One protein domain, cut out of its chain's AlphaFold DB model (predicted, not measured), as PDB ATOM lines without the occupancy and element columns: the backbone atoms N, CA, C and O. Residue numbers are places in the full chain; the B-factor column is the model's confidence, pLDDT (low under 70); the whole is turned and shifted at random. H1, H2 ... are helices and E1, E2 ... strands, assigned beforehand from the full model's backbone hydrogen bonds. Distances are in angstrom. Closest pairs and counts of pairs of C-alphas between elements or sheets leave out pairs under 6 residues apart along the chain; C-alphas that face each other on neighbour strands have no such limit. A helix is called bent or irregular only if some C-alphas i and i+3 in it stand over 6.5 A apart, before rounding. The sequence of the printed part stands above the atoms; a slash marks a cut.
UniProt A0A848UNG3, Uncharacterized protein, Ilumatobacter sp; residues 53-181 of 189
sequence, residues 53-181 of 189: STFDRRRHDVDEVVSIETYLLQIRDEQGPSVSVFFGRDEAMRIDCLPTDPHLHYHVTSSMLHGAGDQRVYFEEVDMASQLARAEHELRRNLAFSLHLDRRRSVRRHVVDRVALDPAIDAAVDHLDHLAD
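What this domain is: This is residues 53 to 181 of the 189 residues of an uncharacterized protein of Ilumatobacter sp (UniProt A0A848UNG3). One twisted sheet of six strands, E1 to E6, has two long helices, H2 and H4, packed side by side on one face, while its other face is bare. Small H1 sits beside the strands at the sheet's level, and little H3 lies beyond the last residues of H2. The printed part has 129 residues, in the order E1 E2 E3 E4 E5 H1 E6 H2 H3 H4; the sheet's order is E1 E2 E3 E4 E5 E6, antiparallel throughout, and the class is mixed, helices and strands. It is compact, with a radius of gyration of the C-alphas of 13.8 A and spans of 39 by 35 by 23 A.

How they stand to each other: Start at edge strand E1, residues 53 to 61, which forms a hairpin with E2, residues 66 to 75; N 55 and O 72 are 3.0 A apart. E2 and E3, residues 78 to 87, form the next hairpin, with N 69 and O 84 at 2.8 A. E4, residues 90 to 96, and E5, residues 103 to 106, complete a meander, each strand the antiparallel neighbour of the one before; look for N 85 and O 93 at 2.8 A, then N 94 and O 105 at 3.0 A. H1, residues 108 to 114, stands at the sheet's level; its closest C-alpha to E4 is Thr 109, 5.4 A from Glu 91. Edge strand E6, residues 120 to 122, is antiparallel to E5, with N 104 and O 121 at 2.8 A. H2, residues 128 to 148, runs along the strands over E3 and E4 at a height over the sheet of 8.9 A. H3, residues 153 to 156, touches H2 only at the corner, C-alphas 148 and 156 being closest at 4.3 A. H4, residues 162 to 181, runs along the strands over E2, on the same face as H2, at a height of 8.8 A. H2 and H4 touch, closest at C-alphas 136 and 173, 6.6 A, and run opposite ways at a shallow tilt of 34 degrees, only just short of steep. O i to N i+4 pairs are within hydrogen-bond range throughout H1, in 14 of 17 in H2 and 14 of 16 in H4; H3 is too short for one.

Where its parts are: Find C-alpha 53 at (38.561, 44.243, -9.028); E1 runs 22.5 A, bending by 71 degrees at residue 56. E2 spans 26.0 A and E3 27.8 A. H2 begins at (24.738, 30.653, -12.283) and spans 28.7 A; it is irregular, C-alphas 141 and 144 being 7.3 A apart. H4 spans 28.5 A to C-alpha 181 at (24.983, 33.979, -3.368).

The domain as a whole: The two C-alphas farthest apart, of Arg 153 and Asp 181, are 39.8 A apart. The printed part has no cut and no long link. Mean pLDDT of the printed part is 90.7; look for values under 70 at residues 108 to 118.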
ATOM      1  N   SER A  53      38.308  44.295 -10.470       83.62
ATOM      2  CA  SER A  53      38.561  44.243  -9.028       83.62
ATOM      3  C   SER A  53      38.246  42.846  -8.518       83.62
ATOM      4  O   SER A  53      37.341  42.193  -9.036       83.62
ATOM      5  N   THR A  54      39.008  42.381  -7.529       85.38
ATOM      6  CA  THR A  54      38.824  41.062  -6.921       85.38
ATOM      7  C   THR A  54      38.561  41.200  -5.426       85.38
ATOM      8  O   THR A  54      39.226  41.980  -4.740       85.38
ATOM      9  N   PHE A  55      37.583  40.450  -4.922       89.88
ATOM     10  CA  PHE A  55      37.172  40.455  -3.516       89.88
ATOM     11  C   PHE A  55      37.036  39.027  -2.993       89.88
ATOM     12  O   PHE A  55      36.977  38.090  -3.784       89.88
ATOM     13  N   ASP A  56      37.013  38.887  -1.664       91.75
ATOM     14  CA  ASP A  56      36.812  37.618  -0.950       91.75
ATOM     15  C   ASP A  56      37.596  36.452  -1.570       91.75
ATOM     16  O   ASP A  56      37.051  35.502  -2.123       91.75
ATOM     17  N   ARG A  57      38.923  36.598  -1.585       96.31
ATOM     18  CA  ARG A  57      39.812  35.640  -2.234       96.31
ATOM     19  C   ARG A  57      40.173  34.508  -1.283       96.31
ATOM     20  O   ARG A  57      40.730  34.765  -0.214       96.31
ATOM     21  N   ARG A  58      40.014  33.264  -1.736       97.81
ATOM     22  CA  ARG A  58      40.566  32.074  -1.075       97.81
ATOM     23  C   ARG A  58      41.517  31.325  -1.983       97.81
ATOM     24  O   ARG A  58      41.422  31.390  -3.203       97.81
ATOM     25  N   ARG A  59      42.461  30.637  -1.353       97.81
ATOM     26  CA  ARG A  59      43.494  29.845  -2.009       97.81
ATOM     27  C   ARG A  59      43.486  28.437  -1.435       97.81
ATOM     28  O   ARG A  59      43.469  28.272  -0.216       97.81
ATOM     29  N   HIS A  60      43.550  27.459  -2.323       97.50
ATOM     30  CA  HIS A  60      43.627  26.036  -2.033       97.50
ATOM     31  C   HIS A  60      44.885  25.492  -2.711       97.50
ATOM     32  O   HIS A  60      44.972  25.457  -3.941       97.50
ATOM     33  N   ASP A  61      45.891  25.128  -1.922       97.50
ATOM     34  CA  ASP A  61      47.108  24.520  -2.456       97.50
ATOM     35  C   ASP A  61      46.846  23.034  -2.751       97.50
ATOM     36  O   ASP A  61      46.308  22.311  -1.913       97.50
ATOM     37  N   VAL A  62      47.199  22.597  -3.962       96.81
ATOM     38  CA  VAL A  62      47.077  21.200  -4.412       96.81
ATOM     39  C   VAL A  62      48.392  20.469  -4.169       96.81
ATOM     40  O   VAL A  62      48.420  19.377  -3.612       96.81
ATOM     41  N   ASP A  63      49.491  21.093  -4.585       95.69
ATOM     42  CA  ASP A  63      50.851  20.633  -4.335       95.69
ATOM     43  C   ASP A  63      51.798  21.845  -4.200       95.69
ATOM     44  O   ASP A  63      51.361  22.991  -4.096       95.69
ATOM     45  N   GLU A  64      53.109  21.606  -4.173       95.31
ATOM     46  CA  GLU A  64      54.136  22.648  -4.014       95.31
ATOM     47  C   GLU A  64      54.161  23.709  -5.128       95.31
ATOM     48  O   GLU A  64      54.713  24.798  -4.936       95.31
ATOM     49  N   VAL A  65      53.591  23.409  -6.295       96.12
ATOM     50  CA  VAL A  65      53.574  24.297  -7.459       96.12
ATOM     51  C   VAL A  65      52.173  24.554  -7.995       96.12
ATOM     52  O   VAL A  65      52.006  25.535  -8.705       96.12
ATOM     53  N   VAL A  66      51.164  23.752  -7.676       96.81
ATOM     54  CA  VAL A  66      49.792  23.944  -8.152       96.81
ATOM     55  C   VAL A  66      48.902  24.471  -7.037       96.81
ATOM     56  O   VAL A  66      48.813  23.887  -5.961       96.81
ATOM     57  N   SER A  67      48.184  25.554  -7.326       97.81
ATOM     58  CA  SER A  67      47.175  26.111  -6.424       97.81
ATOM     59  C   SER A  67      45.956  26.613  -7.184       97.81
ATOM     60  O   SER A  67      46.082  27.113  -8.304       97.81
ATOM     61  N   ILE A  68      44.795  26.539  -6.547       98.38
ATOM     62  CA  ILE A  68      43.522  27.063  -7.038       98.38
ATOM     63  C   ILE A  68      43.172  28.293  -6.200       98.38
ATOM     64  O   ILE A  68      43.165  28.219  -4.973       98.38
ATOM     65  N   GLU A  69      42.900  29.427  -6.835       98.38
ATOM     66  CA  GLU A  69      42.392  30.626  -6.166       98.38
ATOM     67  C   GLU A  69      40.981  30.932  -6.660       98.38
ATOM     68  O   GLU A  69      40.740  30.968  -7.862       98.38
ATOM     69  N   THR A  70      40.063  31.171  -5.736       98.31
ATOM     70  CA  THR A  70      38.674  31.557  -6.002       98.31
ATOM     71  C   THR A  70      38.426  32.946  -5.441       98.31
ATOM     72  O   THR A  70      38.979  33.303  -4.398       98.31
ATOM     73  N   TYR A  71      37.660  33.763  -6.155       97.44
ATOM     74  CA  TYR A  71      37.399  35.150  -5.778       97.44
ATOM     75  C   TYR A  71      36.178  35.700  -6.503       97.44
ATOM     76  O   TYR A  71      35.765  35.204  -7.548       97.44
ATOM     77  N   LEU A  72      35.629  36.775  -5.953       96.06
ATOM     78  CA  LEU A  72      34.585  37.557  -6.590       96.06
ATOM     79  C   LEU A  72      35.217  38.527  -7.585       96.06
ATOM     80  O   LEU A  72      35.978  39.412  -7.187       96.06
ATOM     81  N   LEU A  73      34.919  38.365  -8.869       94.94
ATOM     82  CA  LEU A  73      35.408  39.227  -9.936       94.94
ATOM     83  C   LEU A  73      34.374  40.309 -10.237       94.94
ATOM     84  O   LEU A  73      33.221  40.002 -10.517       94.94
ATOM     85  N   GLN A  74      34.797  41.571 -10.223       92.00
ATOM     86  CA  GLN A  74      33.992  42.696 -10.693       92.00
ATOM     87  C   GLN A  74      34.642  43.316 -11.926       92.00
ATOM     88  O   GLN A  74      35.768  43.816 -11.847       92.00
ATOM     89  N   ILE A  75      33.934  43.317 -13.054       88.75
ATOM     90  CA  ILE A  75      34.360  43.954 -14.302       88.75
ATOM     91  C   ILE A  75      33.224  44.850 -14.781       88.75
ATOM     92  O   ILE A  75      32.137  44.379 -15.096       88.75
ATOM     93  N   ARG A  76      33.498  46.158 -14.887       86.31
ATOM     94  CA  ARG A  76      32.471  47.179 -15.172       86.31
ATOM     95  C   ARG A  76      31.360  47.108 -14.108       86.31
ATOM     96  O   ARG A  76      31.676  47.216 -12.926       86.31
ATOM     97  N   ASP A  77      30.112  46.922 -14.528       85.19
ATOM     98  CA  ASP A  77      28.930  46.853 -13.663       85.19
ATOM     99  C   ASP A  77      28.477  45.405 -13.406       85.19
ATOM    100  O   ASP A  77      27.401  45.177 -12.859       85.19
ATOM    101  N   GLU A  78      29.295  44.424 -13.793       88.69
ATOM    102  CA  GLU A  78      29.030  43.006 -13.574       88.69
ATOM    103  C   GLU A  78      29.937  42.431 -12.501       88.69
ATOM    104  O   GLU A  78      31.116  42.785 -12.379       88.69
ATOM    105  N   GLN A  79      29.362  41.508 -11.740       92.81
ATOM    106  CA  GLN A  79      30.043  40.765 -10.704       92.81
ATOM    107  C   GLN A  79      29.686  39.288 -10.825       92.81
ATOM    108  O   GLN A  79      28.533  38.942 -11.079       92.81
ATOM    109  N   GLY A  80      30.681  38.429 -10.643       94.81
ATOM    110  CA  GLY A  80      30.474  36.992 -10.611       94.81
ATOM    111  C   GLY A  80      31.658  36.252  -9.997       94.81
ATOM    112  O   GLY A  80      32.754  36.818  -9.881       94.81
ATOM    113  N   PRO A  81      31.463  34.996  -9.579       97.38
ATOM    114  CA  PRO A  81      32.548  34.146  -9.116       97.38
ATOM    115  C   PRO A  81      33.582  33.920 -10.222       97.38
ATOM    116  O   PRO A  81      33.258  33.825 -11.405       97.38
ATOM    117  N   SER A  82      34.843  33.797  -9.835       97.50
ATOM    118  CA  SER A  82      35.925  33.402 -10.729       97.50
ATOM    119  C   SER A  82      36.871  32.449 -10.012       97.50
ATOM    120  O   SER A  82      37.035  32.493  -8.787       97.50
ATOM    121  N   VAL A  83      37.486  31.566 -10.793       98.12
ATOM    122  CA  VAL A  83      38.499  30.627 -10.325       98.12
ATOM    123  C   VAL A  83      39.712  30.646 -11.238       98.12
ATOM    124  O   VAL A  83      39.607  30.512 -12.455       98.12
ATOM    125  N   SER A  84      40.885  30.754 -10.631       97.38
ATOM    126  CA  SER A  84      42.186  30.736 -11.285       97.38
ATOM    127  C   SER A  84      42.992  29.534 -10.814       97.38
ATOM    128  O   SER A  84      43.090  29.266  -9.620       97.38
ATOM    129  N   VAL A  85      43.635  28.832 -11.743       96.50
ATOM    130  CA  VAL A  85      44.622  27.797 -11.433       96.50
ATOM    131  C   VAL A  85      46.013  28.309 -11.759       96.50
ATOM    132  O   VAL A  85      46.289  28.738 -12.882       96.50
ATOM    133  N   PHE A  86      46.903  28.223 -10.778       95.56
ATOM    134  CA  PHE A  86      48.282  28.672 -10.876       95.56
ATOM    135  C   PHE A  86      49.253  27.497 -10.917       95.56
ATOM    136  O   PHE A  86      49.072  26.504 -10.216       95.56
ATOM    137  N   PHE A  87      50.318  27.664 -11.702       93.88
ATOM    138  CA  PHE A  87      51.549  26.889 -11.618       93.88
ATOM    139  C   PHE A  87      52.688  27.813 -11.155       93.88
ATOM    140  O   PHE A  87      53.198  28.649 -11.908       93.88
ATOM    141  N   GLY A  88      53.078  27.706  -9.888       92.62
ATOM    142  CA  GLY A  88      53.969  28.624  -9.199       92.62
ATOM    143  C   GLY A  88      53.327  30.004  -9.077       92.62
ATOM    144  O   GLY A  88      52.483  30.237  -8.219       92.62
ATOM    145  N   ARG A  89      53.752  30.935  -9.935       89.62
ATOM    146  CA  ARG A  89      53.205  32.303 -10.009       89.62
ATOM    147  C   ARG A  89      52.468  32.585 -11.314       89.62
ATOM    148  O   ARG A  89      51.971  33.692 -11.489       89.62
ATOM    149  N   ASP A  90      52.443  31.622 -12.226       90.06
ATOM    150  CA  ASP A  90      51.842  31.801 -13.539       90.06
ATOM    151  C   ASP A  90      50.430  31.233 -13.538       90.06
ATOM    152  O   ASP A  90      50.206  30.090 -13.145       90.06
ATOM    153  N   GLU A  91      49.483  32.035 -13.997       91.75
ATOM    154  CA  GLU A  91      48.087  31.655 -14.140       91.75
ATOM    155  C   GLU A  91      47.927  30.803 -15.404       91.75
ATOM    156  O   GLU A  91      48.058  31.279 -16.542       91.75
ATOM    157  N   ALA A  92      47.698  29.510 -15.190       91.38
ATOM    158  CA  ALA A  92      47.575  28.507 -16.237       91.38
ATOM    159  C   ALA A  92      46.158  28.454 -16.815       91.38
ATOM    160  O   ALA A  92      45.986  28.177 -18.003       91.38
ATOM    161  N   MET A  93      45.146  28.723 -15.993       94.38
ATOM    162  CA  MET A  93      43.740  28.671 -16.375       94.38
ATOM    163  C   MET A  93      42.941  29.655 -15.526       94.38
ATOM    164  O   MET A  93      43.225  29.769 -14.337       94.38
ATOM    165  N   ARG A  94      41.944  30.321 -16.106       95.75
ATOM    166  CA  ARG A  94      40.979  31.127 -15.351       95.75
ATOM    167  C   ARG A  94      39.583  30.971 -15.921       95.75
ATOM    168  O   ARG A  94      39.430  31.106 -17.127       95.75
ATOM    169  N   ILE A  95      38.593  30.718 -15.079       96.62
ATOM    170  CA  ILE A  95      37.187  30.607 -15.464       96.62
ATOM    171  C   ILE A  95      36.445  31.752 -14.780       96.62
ATOM    172  O   ILE A  95      36.414  31.810 -13.554       96.62
ATOM    173  N   ASP A  96      35.874  32.650 -15.579       95.88
ATOM    174  CA  ASP A  96      35.096  33.797 -15.123       95.88
ATOM    175  C   ASP A  96      33.606  33.469 -15.316       95.88
ATOM    176  O   ASP A  96      33.134  33.372 -16.450       95.88
ATOM    177  N   CYS A  97      32.866  33.284 -14.220       95.81
ATOM    178  CA  CYS A  97      31.426  33.005 -14.221       95.81
ATOM    179  C   CYS A  97      30.636  34.317 -14.102       95.81
ATOM    180  O   CYS A  97      29.953  34.571 -13.110       95.81
ATOM    181  N   LEU A  98      30.808  35.207 -15.083       93.12
ATOM    182  CA  LEU A  98      30.041  36.450 -15.157       93.12
ATOM    183  C   LEU A  98      28.636  36.173 -15.715       93.12
ATOM    184  O   LEU A  98      28.495  35.332 -16.603       93.12
ATOM    185  N   PRO A  99      27.596  36.901 -15.269       90.94
ATOM    186  CA  PRO A  99      26.231  36.666 -15.732       90.94
ATOM    187  C   PRO A  99      26.045  36.777 -17.251       90.94
ATOM    188  O   PRO A  99      25.318  35.965 -17.813       90.94
ATOM    189  N   THR A 100      26.689  37.754 -17.906       90.12
ATOM    190  CA  THR A 100      26.477  38.019 -19.346       90.12
ATOM    191  C   THR A 100      27.658  37.645 -20.235       90.12
ATOM    192  O   THR A 100      27.505  37.510 -21.443       90.12
ATOM    193  N   ASP A 101      28.846  37.465 -19.659       90.56
ATOM    194  CA  ASP A 101      30.059  37.143 -20.413       90.56
ATOM    195  C   ASP A 101      30.848  36.015 -19.733       90.56
ATOM    196  O   ASP A 101      31.998  36.224 -19.334       90.56
ATOM    197  N   PRO A 102      30.258  34.820 -19.524       93.38
ATOM    198  CA  PRO A 102      30.986  33.711 -18.930       93.38
ATOM    199  C   PRO A 102      32.046  33.191 -19.905       93.38
ATOM    200  O   PRO A 102      31.759  32.859 -21.060       93.38
ATOM    201  N   HIS A 103      33.296  33.093 -19.455       94.38
ATOM    202  CA  HIS A 103      34.388  32.652 -20.319       94.38
ATOM    203  C   HIS A 103      35.532  31.982 -19.564       94.38
ATOM    204  O   HIS A 103      35.751  32.172 -18.372       94.38
ATOM    205  N   LEU A 104      36.299  31.192 -20.306       93.75
ATOM    206  CA  LEU A 104      37.493  30.506 -19.843       93.75
ATOM    207  C   LEU A 104      38.717  31.027 -20.585       93.75
ATOM    208  O   LEU A 104      38.753  31.058 -21.813       93.75
ATOM    209  N   HIS A 105      39.751  31.375 -19.835       91.75
ATOM    210  CA  HIS A 105      41.067  31.673 -20.355       91.75
ATOM    211  C   HIS A 105      41.997  30.485 -20.190       91.75
ATOM    212  O   HIS A 105      42.230  29.997 -19.079       91.75
ATOM    213  N   TYR A 106      42.635  30.109 -21.289       88.25
ATOM    214  CA  TYR A 106      43.797  29.241 -21.238       88.25
ATOM    215  C   TYR A 106      45.083  30.061 -21.242       88.25
ATOM    216  O   TYR A 106      45.275  30.963 -22.061       88.25
ATOM    217  N   HIS A 107      46.004  29.690 -20.351       79.19
ATOM    218  CA  HIS A 107      47.390  30.144 -20.370       79.19
ATOM    219  C   HIS A 107      47.521  31.678 -20.298       79.19
ATOM    220  O   HIS A 107      48.240  32.308 -21.082       79.19
ATOM    221  N   VAL A 108      46.815  32.284 -19.337       68.69
ATOM    222  CA  VAL A 108      46.660  33.740 -19.180       68.69
ATOM    223  C   VAL A 108      48.012  34.450 -19.171       68.69
ATOM    224  O   VAL A 108      48.272  35.320 -20.008       68.69
ATOM    225  N   THR A 109      48.920  34.046 -18.277       65.88
ATOM    226  CA  THR A 109      50.190  34.761 -18.077       65.88
ATOM    227  C   THR A 109      51.072  34.734 -19.321       65.88
ATOM    228  O   THR A 109      51.635  35.754 -19.722       65.88
ATOM    229  N   SER A 110      51.192  33.588 -19.989       63.47
ATOM    230  CA  SER A 110      52.072  33.505 -21.151       63.47
ATOM    231  C   SER A 110      51.418  34.023 -22.437       63.47
ATOM    232  O   SER A 110      52.158  34.447 -23.328       63.47
ATOM    233  N   SER A 111      50.085  34.066 -22.540       59.66
ATOM    234  CA  SER A 111      49.399  34.802 -23.613       59.66
ATOM    235  C   SER A 111      49.682  36.307 -23.502       59.66
ATOM    236  O   SER A 111      50.128  36.921 -24.476       59.66
ATOM    237  N   MET A 112      49.598  36.873 -22.289       60.78
ATOM    238  CA  MET A 112      49.951  38.278 -22.028       60.78
ATOM    239  C   MET A 112      51.423  38.598 -22.335       60.78
ATOM    240  O   MET A 112      51.717  39.618 -22.959       60.78
ATOM    241  N   LEU A 113      52.359  37.732 -21.930       61.19
ATOM    242  CA  LEU A 113      53.798  37.988 -22.095       61.19
ATOM    243  C   LEU A 113      54.300  37.854 -23.541       61.19
ATOM    244  O   LEU A 113      55.311  38.464 -23.890       61.19
ATOM    245  N   HIS A 114      53.636  37.056 -24.381       60.00
ATOM    246  CA  HIS A 114      54.154  36.705 -25.711       60.00
ATOM    247  C   HIS A 114      53.307  37.216 -26.878       60.00
ATOM    248  O   HIS A 114      53.603  36.877 -28.025       60.00
ATOM    249  N   GLY A 115      52.273  38.020 -26.612       54.59
ATOM    250  CA  GLY A 115      51.427  38.600 -27.657       54.59
ATOM    251  C   GLY A 115      50.634  37.562 -28.458       54.59
ATOM    252  O   GLY A 115      50.166  37.864 -29.554       54.59
ATOM    253  N   ALA A 116      50.493  36.342 -27.931       55.22
ATOM    254  CA  ALA A 116      49.465  35.428 -28.401       55.22
ATOM    255  C   ALA A 116      48.139  36.002 -27.895       55.22
ATOM    256  O   ALA A 116      48.012  36.255 -26.699       55.22
ATOM    257  N   GLY A 117      47.208  36.301 -28.805       55.38
ATOM    258  CA  GLY A 117      45.908  36.865 -28.441       55.38
ATOM    259  C   GLY A 117      45.269  36.081 -27.296       55.38
ATOM    260  O   GLY A 117      45.442  34.866 -27.217       55.38
ATOM    261  N   ASP A 118      44.587  36.799 -26.407       61.28
ATOM    262  CA  ASP A 118      43.888  36.242 -25.250       61.28
ATOM    263  C   ASP A 118      43.033  35.036 -25.683       61.28
ATOM    264  O   ASP A 118      42.084  35.190 -26.455       61.28
ATOM    265  N   GLN A 119      43.433  33.824 -25.281       71.56
ATOM    266  CA  GLN A 119      42.757  32.590 -25.682       71.56
ATOM    267  C   GLN A 119      41.538  32.388 -24.792       71.56
ATOM    268  O   GLN A 119      41.588  31.648 -23.809       71.56
ATOM    269  N   ARG A 120      40.460  33.088 -25.148       85.44
ATOM    270  CA  ARG A 120      39.157  32.974 -24.501       85.44
ATOM    271  C   ARG A 120      38.298  31.935 -25.197       85.44
ATOM    272  O   ARG A 120      38.175  31.938 -26.423       85.44
ATOM    273  N   VAL A 121      37.665  31.095 -24.398       86.88
ATOM    274  CA  VAL A 121      36.553  30.243 -24.797       86.88
ATOM    275  C   VAL A 121      35.318  30.800 -24.106       86.88
ATOM    276  O   VAL A 121      35.217  30.721 -22.887       86.88
ATOM    277  N   TYR A 122      34.421  31.409 -24.876       87.38
ATOM    278  CA  TYR A 122      33.153  31.917 -24.354       87.38
ATOM    279  C   TYR A 122      32.170  30.765 -24.174       87.38
ATOM    280  O   TYR A 122      32.102  29.862 -25.017       87.38
ATOM    281  N   PHE A 123      31.433  30.801 -23.074       86.12
ATOM    282  CA  PHE A 123      30.360  29.862 -22.792       86.12
ATOM    283  C   PHE A 123      29.010  30.458 -23.186       86.12
ATOM    284  O   PHE A 123      28.886  31.653 -23.435       86.12
ATOM    285  N   GLU A 124      28.000  29.599 -23.279       87.81
ATOM    286  CA  GLU A 124      26.619  30.058 -23.389       87.81
ATOM    287  C   GLU A 124      26.201  30.750 -22.086       87.81
ATOM    288  O   GLU A 124      26.545  30.285 -20.994       87.81
ATOM    289  N   GLU A 125      25.461  31.851 -22.204       89.19
ATOM    290  CA  GLU A 125      24.846  32.541 -21.072       89.19
ATOM    291  C   GLU A 125      23.748  31.649 -20.473       89.19
ATOM    292  O   GLU A 125      22.638  31.543 -20.995       89.19
ATOM    293  N   VAL A 126      24.086  30.969 -19.381       91.62
ATOM    294  CA  VAL A 126      23.185  30.096 -18.616       91.62
ATOM    295  C   VAL A 126      23.088  30.573 -17.170       91.62
ATOM    296  O   VAL A 126      23.833  31.459 -16.746       91.62
ATOM    297  N   ASP A 127      22.169  29.993 -16.400       93.81
ATOM    298  CA  ASP A 127      22.025  30.301 -14.979       93.81
ATOM    299  C   ASP A 127      23.319  30.018 -14.190       93.81
ATOM    300  O   ASP A 127      24.138  29.181 -14.578       93.81
ATOM    301  N   MET A 128      23.499  30.715 -13.065       94.81
ATOM    302  CA  MET A 128      24.738  30.653 -12.283       94.81
ATOM    303  C   MET A 128      25.080  29.229 -11.826       94.81
ATOM    304  O   MET A 128      26.237  28.835 -11.918       94.81
ATOM    305  N   ALA A 129      24.099  28.419 -11.416       95.69
ATOM    306  CA  ALA A 129      24.365  27.043 -10.993       95.69
ATOM    307  C   ALA A 129      24.929  26.202 -12.153       95.69
ATOM    308  O   ALA A 129      25.905  25.468 -11.981       95.69
ATOM    309  N   SER A 130      24.385  26.369 -13.362       95.50
ATOM    310  CA  SER A 130      24.928  25.752 -14.578       95.50
ATOM    311  C   SER A 130      26.344  26.249 -14.916       95.50
ATOM    312  O   SER A 130      27.184  25.454 -15.353       95.50
ATOM    313  N   GLN A 131      26.647  27.534 -14.693       95.31
ATOM    314  CA  GLN A 131      28.000  28.077 -14.873       95.31
ATOM    315  C   GLN A 131      28.995  27.494 -13.857       95.31
ATOM    316  O   GLN A 131      30.107  27.122 -14.234       95.31
ATOM    317  N   LEU A 132      28.604  27.343 -12.591       97.00
ATOM    318  CA  LEU A 132      29.456  26.747 -11.555       97.00
ATOM    319  C   LEU A 132      29.713  25.257 -11.807       97.00
ATOM    320  O   LEU A 132      30.861  24.812 -11.747       97.00
ATOM    321  N   ALA A 133      28.690  24.504 -12.221       97.38
ATOM    322  CA  ALA A 133      28.851  23.112 -12.644       97.38
ATOM    323  C   ALA A 133      29.795  22.981 -13.855       97.38
ATOM    324  O   ALA A 133      30.586  22.036 -13.954       97.38
ATOM    325  N   ARG A 134      29.757  23.948 -14.784       96.12
ATOM    326  CA  ARG A 134      30.739  24.036 -15.870       96.12
ATOM    327  C   ARG A 134      32.137  24.302 -15.320       96.12
ATOM    328  O   ARG A 134      33.061  23.607 -15.731       96.12
ATOM    329  N   ALA A 135      32.303  25.257 -14.409       97.00
ATOM    330  CA  ALA A 135      33.605  25.578 -13.833       97.00
ATOM    331  C   ALA A 135      34.242  24.358 -13.147       97.00
ATOM    332  O   ALA A 135      35.405  24.041 -13.403       97.00
ATOM    333  N   GLU A 136      33.459  23.605 -12.369       98.12
ATOM    334  CA  GLU A 136      33.888  22.331 -11.791       98.12
ATOM    335  C   GLU A 136      34.328  21.336 -12.879       98.12
ATOM    336  O   GLU A 136      35.409  20.741 -12.798       98.12
ATOM    337  N   HIS A 137      33.511  21.160 -13.924       97.38
ATOM    338  CA  HIS A 137      33.833  20.259 -15.028       97.38
ATOM    339  C   HIS A 137      35.178  20.613 -15.680       97.38
ATOM    340  O   HIS A 137      36.021  19.733 -15.883       97.38
ATOM    341  N   GLU A 138      35.393  21.894 -15.982       96.69
ATOM    342  CA  GLU A 138      36.621  22.402 -16.595       96.69
ATOM    343  C   GLU A 138      37.838  22.198 -15.677       96.69
ATOM    344  O   GLU A 138      38.872  21.702 -16.134       96.69
ATOM    345  N   LEU A 139      37.709  22.464 -14.370       96.56
ATOM    346  CA  LEU A 139      38.761  22.188 -13.381       96.56
ATOM    347  C   LEU A 139      39.156  20.708 -13.373       96.56
ATOM    348  O   LEU A 139      40.341  20.368 -13.431       96.56
ATOM    349  N   ARG A 140      38.169  19.806 -13.355       96.50
ATOM    350  CA  ARG A 140      38.434  18.365 -13.280       96.50
ATOM    351  C   ARG A 140      38.969  17.786 -14.580       96.50
ATOM    352  O   ARG A 140      39.732  16.817 -14.521       96.50
ATOM    353  N   ARG A 141      38.548  18.298 -15.737       95.75
ATOM    354  CA  ARG A 141      38.826  17.678 -17.044       95.75
ATOM    355  C   ARG A 141      39.923  18.374 -17.834       95.75
ATOM    356  O   ARG A 141      40.712  17.681 -18.474       95.75
ATOM    357  N   ASN A 142      40.011  19.699 -17.758       94.12
ATOM    358  CA  ASN A 142      40.830  20.496 -18.668       94.12
ATOM    359  C   ASN A 142      42.070  21.125 -18.021       94.12
ATOM    360  O   ASN A 142      42.892  21.695 -18.738       94.12
ATOM    361  N   LEU A 143      42.309  20.920 -16.721       91.94
ATOM    362  CA  LEU A 143      43.558  21.350 -16.080       91.94
ATOM    363  C   LEU A 143      44.808  20.742 -16.743       91.94
ATOM    364  O   LEU A 143      45.768  21.442 -17.048       91.94
ATOM    365  N   ALA A 144      44.813  19.438 -17.023       91.94
ATOM    366  CA  ALA A 144      45.960  18.810 -17.687       91.94
ATOM    367  C   ALA A 144      46.199  19.392 -19.094       91.94
ATOM    368  O   ALA A 144      47.343  19.578 -19.515       91.94
ATOM    369  N   PHE A 145      45.115  19.710 -19.806       91.06
ATOM    370  CA  PHE A 145      45.183  20.371 -21.101       91.06
ATOM    371  C   PHE A 145      45.758  21.789 -20.978       91.06
ATOM    372  O   PHE A 145      46.671  22.125 -21.730       91.06
ATOM    373  N   SER A 146      45.319  22.586 -19.997       90.81
ATOM    374  CA  SER A 146      45.823  23.950 -19.789       90.81
ATOM    375  C   SER A 146      47.330  23.973 -19.499       90.81
ATOM    376  O   SER A 146      48.064  24.749 -20.114       90.81
ATOM    377  N   LEU A 147      47.828  23.050 -18.667       91.12
ATOM    378  CA  LEU A 147      49.263  22.889 -18.401       91.12
ATOM    379  C   LEU A 147      50.042  22.452 -19.651       91.12
ATOM    380  O   LEU A 147      51.189  22.863 -19.843       91.12
ATOM    381  N   HIS A 148      49.436  21.647 -20.530       89.75
ATOM    382  CA  HIS A 148      50.068  21.207 -21.776       89.75
ATOM    383  C   HIS A 148      50.267  22.343 -22.790       89.75
ATOM    384  O   HIS A 148      51.165  22.264 -23.631       89.75
ATOM    385  N   LEU A 149      49.473  23.412 -22.705       86.69
ATOM    386  CA  LEU A 149      49.643  24.599 -23.543       86.69
ATOM    387  C   LEU A 149      50.866  25.442 -23.135       86.69
ATOM    388  O   LEU A 149      51.332  26.260 -23.933       86.69
ATOM    389  N   ASP A 150      51.436  25.215 -21.944       86.56
ATOM    390  CA  ASP A 150      52.600  25.963 -21.468       86.56
ATOM    391  C   ASP A 150      53.848  25.716 -22.329       86.56
ATOM    392  O   ASP A 150      54.163  24.605 -22.762       86.56
ATOM    393  N   ARG A 151      54.633  26.764 -22.588       84.62
ATOM    394  CA  ARG A 151      55.867  26.661 -23.388       84.62
ATOM    395  C   ARG A 151      57.011  25.983 -22.641       84.62
ATOM    396  O   ARG A 151      57.926  25.440 -23.278       84.62
ATOM    397  N   ARG A 152      56.973  25.953 -21.316       88.62
ATOM    398  CA  ARG A 152      57.978  25.326 -20.460       88.62
ATOM    399  C   ARG A 152      57.714  23.836 -20.361       88.62
ATOM    400  O   ARG A 152      56.635  23.370 -20.017       88.62
ATOM    401  N   ARG A 153      58.757  23.061 -20.644       90.12
ATOM    402  CA  ARG A 153      58.696  21.598 -20.604       90.12
ATOM    403  C   ARG A 153      58.426  21.054 -19.197       90.12
ATOM    404  O   ARG A 153      57.861  19.973 -19.111       90.12
ATOM    405  N   SER A 154      58.847  21.758 -18.144       90.50
ATOM    406  CA  SER A 154      58.565  21.381 -16.754       90.50
ATOM    407  C   SER A 154      57.066  21.407 -16.466       90.50
ATOM    408  O   SER A 154      56.543  20.414 -15.986       90.50
ATOM    409  N   VAL A 155      56.375  22.478 -16.867       91.25
ATOM    410  CA  VAL A 155      54.923  22.636 -16.680       91.25
ATOM    411  C   VAL A 155      54.149  21.586 -17.475       91.25
ATOM    412  O   VAL A 155      53.370  20.837 -16.902       91.25
ATOM    413  N   ARG A 156      54.449  21.421 -18.773       92.31
ATOM    414  CA  ARG A 156      53.762  20.423 -19.625       92.31
ATOM    415  C   ARG A 156      53.912  18.973 -19.173       92.31
ATOM    416  O   ARG A 156      53.205  18.102 -19.673       92.31
ATOM    417  N   ARG A 157      54.931  18.686 -18.364       94.12
ATOM    418  CA  ARG A 157      55.235  17.342 -17.858       94.12
ATOM    419  C   ARG A 157      54.828  17.159 -16.407       94.12
ATOM    420  O   ARG A 157      54.997  16.054 -15.902       94.12
ATOM    421  N   HIS A 158      54.349  18.215 -15.756       94.94
ATOM    422  CA  HIS A 158      53.843  18.114 -14.403       94.94
ATOM    423  C   HIS A 158      52.609  17.222 -14.398       94.94
ATOM    424  O   HIS A 158      51.708  17.389 -15.221       94.94
ATOM    425  N   VAL A 159      52.594  16.261 -13.485       94.56
ATOM    426  CA  VAL A 159      51.454  15.377 -13.267       94.56
ATOM    427  C   VAL A 159      50.844  15.795 -11.944       94.56
ATOM    428  O   VAL A 159      51.458  15.604 -10.901       94.56
ATOM    429  N   VAL A 160      49.657  16.391 -12.007       93.69
ATOM    430  CA  VAL A 160      48.920  16.811 -10.814       93.69
ATOM    431  C   VAL A 160      48.354  15.572 -10.126       93.69
ATOM    432  O   VAL A 160      47.667  14.771 -10.769       93.69
ATOM    433  N   ASP A 161      48.634  15.413  -8.834       94.69
ATOM    434  CA  ASP A 161      48.082  14.321  -8.038       94.69
ATOM    435  C   ASP A 161      46.566  14.498  -7.872       94.69
ATOM    436  O   ASP A 161      46.098  15.473  -7.287       94.69
ATOM    437  N   ARG A 162      45.786  13.537  -8.380       94.44
ATOM    438  CA  ARG A 162      44.321  13.562  -8.287       94.44
ATOM    439  C   ARG A 162      43.823  13.447  -6.852       94.44
ATOM    440  O   ARG A 162      42.806  14.053  -6.536       94.44
ATOM    441  N   VAL A 163      44.546  12.727  -5.995       96.88
ATOM    442  CA  VAL A 163      44.160  12.532  -4.591       96.88
ATOM    443  C   VAL A 163      44.197  13.857  -3.829       96.88
ATOM    444  O   VAL A 163      43.347  14.087  -2.975       96.88
ATOM    445  N   ALA A 164      45.137  14.744  -4.167       96.31
ATOM    446  CA  ALA A 164      45.207  16.093  -3.610       96.31
ATOM    447  C   ALA A 164      44.327  17.100  -4.373       96.31
ATOM    448  O   ALA A 164      43.748  18.002  -3.771       96.31
ATOM    449  N   LEU A 165      44.203  16.943  -5.696       96.50
ATOM    450  CA  LEU A 165      43.456  17.868  -6.548       96.50
ATOM    451  C   LEU A 165      41.953  17.829  -6.292       96.50
ATOM    452  O   LEU A 165      41.340  18.888  -6.207       96.50
ATOM    453  N   ASP A 166      41.349  16.642  -6.222       97.19
ATOM    454  CA  ASP A 166      39.890  16.534  -6.152       97.19
ATOM    455  C   ASP A 166      39.320  17.228  -4.889       97.19
ATOM    456  O   ASP A 166      38.429  18.058  -5.062       97.19
ATOM    457  N   PRO A 167      39.884  17.059  -3.672       98.12
ATOM    458  CA  PRO A 167      39.448  17.818  -2.492       98.12
ATOM    459  C   PRO A 167      39.664  19.335  -2.595       98.12
ATOM    460  O   PRO A 167      38.882  20.115  -2.056       98.12
ATOM    461  N   ALA A 168      40.731  19.778  -3.269       98.12
ATOM    462  CA  ALA A 168      40.975  21.202  -3.489       98.12
ATOM    463  C   ALA A 168      39.961  21.807  -4.471       98.12
ATOM    464  O   ALA A 168      39.560  22.956  -4.298       98.12
ATOM    465  N   ILE A 169      39.534  21.034  -5.479       98.25
ATOM    466  CA  ILE A 169      38.437  21.412  -6.375       98.25
ATOM    467  C   ILE A 169      37.129  21.482  -5.590       98.25
ATOM    468  O   ILE A 169      36.440  22.485  -5.718       98.25
ATOM    469  N   ASP A 170      36.814  20.485  -4.758       98.38
ATOM    470  CA  ASP A 170      35.591  20.484  -3.940       98.38
ATOM    471  C   ASP A 170      35.518  21.749  -3.068       98.38
ATOM    472  O   ASP A 170      34.554  22.506  -3.134       98.38
ATOM    473  N   ALA A 171      36.598  22.061  -2.345       98.19
ATOM    474  CA  ALA A 171      36.670  23.258  -1.506       98.19
ATOM    475  C   ALA A 171      36.598  24.573  -2.308       98.19
ATOM    476  O   ALA A 171      36.095  25.581  -1.808       98.19
ATOM    477  N   ALA A 172      37.117  24.581  -3.539       98.12
ATOM    478  CA  ALA A 172      37.001  25.724  -4.435       98.12
ATOM    479  C   ALA A 172      35.557  25.902  -4.927       98.12
ATOM    480  O   ALA A 172      35.076  27.031  -4.944       98.12
ATOM    481  N   VAL A 173      34.866  24.815  -5.284       97.81
ATOM    482  CA  VAL A 173      33.459  24.833  -5.717       97.81
ATOM    483  C   VAL A 173      32.554  25.321  -4.591       97.81
ATOM    484  O   VAL A 173      31.811  26.272  -4.813       97.81
ATOM    485  N   ASP A 174      32.720  24.800  -3.372       98.06
ATOM    486  CA  ASP A 174      31.981  25.272  -2.192       98.06
ATOM    487  C   ASP A 174      32.132  26.789  -1.990       98.06
ATOM    488  O   ASP A 174      31.200  27.498  -1.604       98.06
ATOM    489  N   HIS A 175      33.333  27.317  -2.245       98.00
ATOM    490  CA  HIS A 175      33.564  28.749  -2.151       98.00
ATOM    491  C   HIS A 175      32.947  29.528  -3.318       98.00
ATOM    492  O   HIS A 175      32.423  30.614  -3.098       98.00
ATOM    493  N   LEU A 176      32.972  28.998  -4.542       97.62
ATOM    494  CA  LEU A 176      32.304  29.630  -5.682       97.62
ATOM    495  C   LEU A 176      30.789  29.735  -5.468       97.62
ATOM    496  O   LEU A 176      30.225  30.784  -5.776       97.62
ATOM    497  N   ASP A 177      30.159  28.707  -4.896       96.75
ATOM    498  CA  ASP A 177      28.742  28.738  -4.517       96.75
ATOM    499  C   ASP A 177      28.470  29.870  -3.512       96.75
ATOM    500  O   ASP A 177      27.582  30.698  -3.719       96.75
ATOM    501  N   HIS A 178      29.308  29.996  -2.476       95.81
ATOM    502  CA  HIS A 178      29.209  31.100  -1.515       95.81
ATOM    503  C   HIS A 178      29.319  32.487  -2.178       95.81
ATOM    504  O   HIS A 178      28.587  33.417  -1.832       95.81
ATOM    505  N   LEU A 179      30.227  32.633  -3.145       95.81
ATOM    506  CA  LEU A 179      30.421  33.878  -3.889       95.81
ATOM    507  C   LEU A 179      29.252  34.181  -4.840       95.81
ATOM    508  O   LEU A 179      28.928  35.352  -5.062       95.81
ATOM    509  N   ALA A 180      28.606  33.157  -5.400       94.25
ATOM    510  CA  ALA A 180      27.433  33.318  -6.256       94.25
ATOM    511  C   ALA A 180      26.245  33.903  -5.480       94.25
ATOM    512  O   ALA A 180      25.604  34.843  -5.958       94.25
ATOM    513  N   ASP A 181      26.019  33.435  -4.252       90.50
ATOM    514  CA  ASP A 181      24.983  33.979  -3.368       90.50
ATOM    515  C   ASP A 181      25.216  35.471  -3.064       90.50
ATOM    516  O   ASP A 181      24.277  36.276  -3.050       90.50
TER     517      ASP A 181